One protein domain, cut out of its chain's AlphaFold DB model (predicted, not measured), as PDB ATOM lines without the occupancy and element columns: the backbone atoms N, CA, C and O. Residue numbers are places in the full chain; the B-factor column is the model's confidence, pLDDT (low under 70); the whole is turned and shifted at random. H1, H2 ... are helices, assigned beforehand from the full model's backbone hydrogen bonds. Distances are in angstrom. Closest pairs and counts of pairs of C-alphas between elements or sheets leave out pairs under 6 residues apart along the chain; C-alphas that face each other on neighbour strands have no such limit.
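Overview. This is residues 2 to 46 of the 115 residues of an uncharacterized protein of Solenopsis invicta (UniProt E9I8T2). One long helix, H2, makes most of a thin rod, with the short helix H1 beyond its first end and a tail, residues 39 to 46, that folds back beyond its last. The printed part has 45 residues with two named helices, H1 then H2, and no named strand; the class is all helix. It is extended, with a radius of gyration of the C-alphas of 18.4 A and spans of 62 by 15 by 8 A.

Along the chain. Find C-alpha 13 at (18.057, 18.003, -26.268); from there H2, residues 13 to 38, runs 38.1 A to C-alpha 38 at (12.094, 49.133, -5.053). Look before it for H1, residues 5 to 11, which begins at C-alpha 5 at (11.688, 14.116, -36.410).

Arrangement. H2 and H1 meet only through their link, a tight one of 1 residue, Asn 12. In both helices every O i to N i+4 pair is within hydrogen-bond range. Residues 2 to 31 and 37 to 42 stand free.

Size, cuts and confidence. The C-alphas farthest apart, those of His 2 and Leu 41, are 62.5 A apart. The printed part has no cut. Look for pLDDT under 70 at residues 2 to 3 and 40 to 46.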
ATOM      1  N   HIS A   2      12.620   6.622 -42.836       50.38
ATOM      2  CA  HIS A   2      11.538   7.451 -42.303       50.38
ATOM      3  C   HIS A   2      12.166   8.493 -41.375       50.38
ATOM      4  O   HIS A   2      12.809   8.133 -40.388       50.38
ATOM      5  N   GLN A   3      12.054   9.771 -41.742       60.84
ATOM      6  CA  GLN A   3      12.476  10.902 -40.919       60.84
ATOM      7  C   GLN A   3      11.564  11.003 -39.692       60.84
ATOM      8  O   GLN A   3      10.592  11.755 -39.664       60.84
ATOM      9  N   ASN A   4      11.884  10.230 -38.660       70.81
ATOM     10  CA  ASN A   4      11.288  10.404 -37.346       70.81
ATOM     11  C   ASN A   4      11.930  11.646 -36.719       70.81
ATOM     12  O   ASN A   4      12.956  11.562 -36.046       70.81
ATOM     13  N   TRP A   5      11.337  12.809 -36.981       71.00
ATOM     14  CA  TRP A   5      11.688  14.116 -36.410       71.00
ATOM     15  C   TRP A   5      11.865  14.071 -34.881       71.00
ATOM     16  O   TRP A   5      12.683  14.797 -34.321       71.00
ATOM     17  N   SER A   6      11.176  13.150 -34.206       73.69
ATOM     18  CA  SER A   6      11.311  12.883 -32.773       73.69
ATOM     19  C   SER A   6      12.739  12.491 -32.364       73.69
ATOM     20  O   SER A   6      13.225  12.955 -31.338       73.69
ATOM     21  N   ASN A   7      13.459  11.721 -33.187       74.94
ATOM     22  CA  ASN A   7      14.848  11.342 -32.897       74.94
ATOM     23  C   ASN A   7      15.801  12.541 -32.991       74.94
ATOM     24  O   ASN A   7      16.796  12.598 -32.275       74.94
ATOM     25  N   MET A   8      15.477  13.524 -33.837       72.88
ATOM     26  CA  MET A   8      16.252  14.758 -33.966       72.88
ATOM     27  C   MET A   8      16.073  15.666 -32.742       72.88
ATOM     28  O   MET A   8      17.043  16.294 -32.319       72.88
ATOM     29  N   LEU A   9      14.885  15.686 -32.125       74.50
ATOM     30  CA  LEU A   9      14.659  16.372 -30.846       74.50
ATOM     31  C   LEU A   9      15.440  15.722 -29.700       74.50
ATOM     32  O   LEU A   9      16.042  16.432 -28.901       74.50
ATOM     33  N   VAL A  10      15.474  14.387 -29.644       79.56
ATOM     34  CA  VAL A  10      16.247  13.658 -28.626       79.56
ATOM     35  C   VAL A  10      17.748  13.916 -28.787       79.56
ATOM     36  O   VAL A  10      18.425  14.174 -27.796       79.56
ATOM     37  N   LEU A  11      18.265  13.932 -30.023       79.19
ATOM     38  CA  LEU A  11      19.679  14.236 -30.285       79.19
ATOM     39  C   LEU A  11      20.066  15.679 -29.917       79.19
ATOM     40  O   LEU A  11      21.177  15.916 -29.459       79.19
ATOM     41  N   ASN A  12      19.159  16.639 -30.120       83.19
ATOM     42  CA  ASN A  12      19.409  18.066 -29.886       83.19
ATOM     43  C   ASN A  12      18.912  18.561 -28.517       83.19
ATOM     44  O   ASN A  12      18.853  19.770 -28.284       83.19
ATOM     45  N   GLY A  13      18.581  17.653 -27.592       82.38
ATOM     46  CA  GLY A  13      18.057  18.003 -26.268       82.38
ATOM     47  C   GLY A  13      18.953  18.966 -25.481       82.38
ATOM     48  O   GLY A  13      18.439  19.796 -24.735       82.38
ATOM     49  N   ASN A  14      20.268  18.932 -25.723       84.62
ATOM     50  CA  ASN A  14      21.226  19.827 -25.074       84.62
ATOM     51  C   ASN A  14      20.959  21.321 -25.366       84.62
ATOM     52  O   ASN A  14      21.035  22.165 -24.480       84.62
ATOM     53  N   ILE A  15      20.551  21.654 -26.596       87.00
ATOM     54  CA  ILE A  15      20.258  23.044 -26.990       87.00
ATOM     55  C   ILE A  15      19.022  23.564 -26.235       87.00
ATOM     56  O   ILE A  15      18.950  24.725 -25.822       87.00
ATOM     57  N   VAL A  16      18.039  22.689 -26.016       86.62
ATOM     58  CA  VAL A  16      16.821  23.015 -25.263       86.62
ATOM     59  C   VAL A  16      17.139  23.227 -23.781       86.62
ATOM     60  O   VAL A  16      16.618  24.155 -23.164       86.62
ATOM     61  N   THR A  17      18.027  22.418 -23.198       86.88
ATOM     62  CA  THR A  17      18.454  22.610 -21.806       86.88
ATOM     63  C   THR A  17      19.256  23.895 -21.620       86.88
ATOM     64  O   THR A  17      19.006  24.628 -20.661       86.88
ATOM     65  N   ASP A  18      20.147  24.225 -22.558       89.19
ATOM     66  CA  ASP A  18      20.968  25.440 -22.500       89.19
ATOM     67  C   ASP A  18      20.105  26.707 -22.551       89.19
ATOM     68  O   ASP A  18      20.251  27.618 -21.730       89.19
ATOM     69  N   THR A  19      19.137  26.745 -23.469       92.38
ATOM     70  CA  THR A  19      18.195  27.868 -23.588       92.38
ATOM     71  C   THR A  19      17.302  28.012 -22.354       92.38
ATOM     72  O   THR A  19      17.093  29.129 -21.876       92.38
ATOM     73  N   PHE A  20      16.830  26.903 -21.772       89.88
ATOM     74  CA  PHE A  20      16.064  26.926 -20.523       89.88
ATOM     75  C   PHE A  20      16.869  27.507 -19.351       89.88
ATOM     76  O   PHE A  20      16.346  28.329 -18.586       89.88
ATOM     77  N   PHE A  21      18.140  27.117 -19.207       87.94
ATOM     78  CA  PHE A  21      19.010  27.659 -18.161       87.94
ATOM     79  C   PHE A  21      19.291  29.150 -18.364       87.94
ATOM     80  O   PHE A  21      19.254  29.904 -17.387       87.94
ATOM     81  N   LEU A  22      19.493  29.590 -19.608       91.88
ATOM     82  CA  LEU A  22      19.714  30.997 -19.943       91.88
ATOM     83  C   LEU A  22      18.496  31.862 -19.590       91.88
ATOM     84  O   LEU A  22      18.638  32.874 -18.904       91.88
ATOM     85  N   LEU A  23      17.294  31.435 -19.982       93.12
ATOM     86  CA  LEU A  23      16.046  32.139 -19.662       93.12
ATOM     87  C   LEU A  23      15.775  32.178 -18.151       93.12
ATOM     88  O   LEU A  23      15.414  33.223 -17.611       93.12
ATOM     89  N   SER A  24      15.998  31.060 -17.452       89.19
ATOM     90  CA  SER A  24      15.834  30.979 -15.994       89.19
ATOM     91  C   SER A  24      16.795  31.915 -15.251       89.19
ATOM     92  O   SER A  24      16.397  32.578 -14.293       89.19
ATOM     93  N   GLY A  25      18.054  31.990 -15.695       88.38
ATOM     94  CA  GLY A  25      19.062  32.888 -15.130       88.38
ATOM     95  C   GLY A  25      18.756  34.362 -15.396       88.38
ATOM     96  O   GLY A  25      18.856  35.183 -14.482       88.38
ATOM     97  N   LEU A  26      18.320  34.690 -16.616       93.44
ATOM     98  CA  LEU A  26      17.923  36.046 -16.995       93.44
ATOM     99  C   LEU A  26      16.744  36.544 -16.150       93.44
ATOM    100  O   LEU A  26      16.788  37.656 -15.626       93.44
ATOM    101  N   LEU A  27      15.715  35.711 -15.974       90.38
ATOM    102  CA  LEU A  27      14.549  36.051 -15.160       90.38
ATOM    103  C   LEU A  27      14.940  36.303 -13.701       90.38
ATOM    104  O   LEU A  27      14.506  37.290 -13.111       90.38
ATOM    105  N   LEU A  28      15.791  35.446 -13.130       86.69
ATOM    106  CA  LEU A  28      16.284  35.618 -11.767       86.69
ATOM    107  C   LEU A  28      17.005  36.963 -11.610       86.69
ATOM    108  O   LEU A  28      16.649  37.746 -10.730       86.69
ATOM    109  N   ALA A  29      17.949  37.270 -12.504       87.56
ATOM    110  CA  ALA A  29      18.674  38.537 -12.493       87.56
ATOM    111  C   ALA A  29      17.729  39.743 -12.615       87.56
ATOM    112  O   ALA A  29      17.843  40.696 -11.847       87.56
ATOM    113  N   TYR A  30      16.752  39.677 -13.522       89.31
ATOM    114  CA  TYR A  30      15.749  40.726 -13.689       89.31
ATOM    115  C   TYR A  30      14.914  40.935 -12.417       89.31
ATOM    116  O   TYR A  30      14.758  42.064 -11.956       89.31
ATOM    117  N   THR A  31      14.424  39.859 -11.795       85.81
ATOM    118  CA  THR A  31      13.629  39.963 -10.560       85.81
ATOM    119  C   THR A  31      14.425  40.545  -9.393       85.81
ATOM    120  O   THR A  31      13.877  41.328  -8.620       85.81
ATOM    121  N   GLU A  32      15.714  40.225  -9.279       82.31
ATOM    122  CA  GLU A  32      16.588  40.798  -8.252       82.31
ATOM    123  C   GLU A  32      16.900  42.279  -8.519       82.31
ATOM    124  O   GLU A  32      16.888  43.082  -7.585       82.31
ATOM    125  N   LEU A  33      17.082  42.681  -9.781       83.75
ATOM    126  CA  LEU A  33      17.247  44.091 -10.158       83.75
ATOM    127  C   LEU A  33      15.997  44.923  -9.827       83.75
ATOM    128  O   LEU A  33      16.118  45.982  -9.215       83.75
ATOM    129  N   VAL A  34      14.800  44.416 -10.137       84.94
ATOM    130  CA  VAL A  34      13.529  45.088  -9.810       84.94
ATOM    131  C   VAL A  34      13.317  45.190  -8.294       84.94
ATOM    132  O   VAL A  34      12.851  46.216  -7.793       84.94
ATOM    133  N   LYS A  35      13.674  44.148  -7.531       80.62
ATOM    134  CA  LYS A  35      13.634  44.188  -6.058       80.62
ATOM    135  C   LYS A  35      14.609  45.220  -5.494       80.62
ATOM    136  O   LYS A  35      14.240  45.943  -4.570       80.62
ATOM    137  N   LYS A  36      15.821  45.313  -6.051       77.50
ATOM    138  CA  LYS A  36      16.838  46.297  -5.660       77.50
ATOM    139  C   LYS A  36      16.353  47.730  -5.889       77.50
ATOM    140  O   LYS A  36      16.527  48.566  -5.008       77.50
ATOM    141  N   GLU A  37      15.723  47.998  -7.031       76.75
ATOM    142  CA  GLU A  37      15.186  49.322  -7.374       76.75
ATOM    143  C   GLU A  37      14.065  49.759  -6.415       76.75
ATOM    144  O   GLU A  37      14.050  50.898  -5.955       76.75
ATOM    145  N   ARG A  38      13.171  48.839  -6.022       73.06
ATOM    146  CA  ARG A  38      12.094  49.133  -5.053       73.06
ATOM    147  C   ARG A  38      12.571  49.262  -3.603       73.06
ATOM    148  O   ARG A  38      11.929  49.953  -2.820       73.06
ATOM    149  N   ALA A  39      13.656  48.590  -3.218       71.06
ATOM    150  CA  ALA A  39      14.106  48.470  -1.826       71.06
ATOM    151  C   ALA A  39      15.246  49.439  -1.446       71.06
ATOM    152  O   ALA A  39      16.072  49.092  -0.599       71.06
ATOM    153  N   ALA A  40      15.264  50.635  -2.052       59.28
ATOM    154  CA  ALA A  40      16.336  51.644  -2.155       59.28
ATOM    155  C   ALA A  40      17.257  51.942  -0.939       59.28
ATOM    156  O   ALA A  40      18.247  52.644  -1.119       59.28
ATOM    157  N   LEU A  41      17.014  51.418   0.269       57.47
ATOM    158  CA  LEU A  41      17.875  51.628   1.445       57.47
ATOM    159  C   LEU A  41      18.314  50.366   2.218       57.47
ATOM    160  O   LEU A  41      19.190  50.474   3.072       57.47
ATOM    161  N   LYS A  42      17.743  49.173   1.984       54.97
ATOM    162  CA  LYS A  42      18.032  47.985   2.828       54.97
ATOM    163  C   LYS A  42      18.020  46.664   2.061       54.97
ATOM    164  O   LYS A  42      17.497  45.660   2.538       54.97
ATOM    165  N   TRP A  43      18.585  46.653   0.859       56.88
ATOM    166  CA  TRP A  43      18.689  45.424   0.084       56.88
ATOM    167  C   TRP A  43      19.959  44.647   0.453       56.88
ATOM    168  O   TRP A  43      21.070  45.038   0.097       56.88
ATOM    169  N   ARG A  44      19.797  43.548   1.198       60.59
ATOM    170  CA  ARG A  44      20.847  42.541   1.402       60.59
ATOM    171  C   ARG A  44      20.669  41.482   0.322       60.59
ATOM    172  O   ARG A  44      19.636  40.824   0.279       60.59
ATOM    173  N   PHE A  45      21.662  41.341  -0.549       62.31
ATOM    174  CA  PHE A  45      21.704  40.257  -1.524       62.31
ATOM    175  C   PHE A  45      21.875  38.949  -0.742       62.31
ATOM    176  O   PHE A  45      22.979  38.632  -0.297       62.31
ATOM    177  N   ASP A  46      20.787  38.213  -0.511       69.50
ATOM    178  CA  ASP A  46      20.827  36.936   0.207       69.50
ATOM    179  C   ASP A  46      21.312  35.824  -0.738       69.50
ATOM    180  O   ASP A  46      20.586  34.915  -1.142       69.50
TER     181      ASP A  46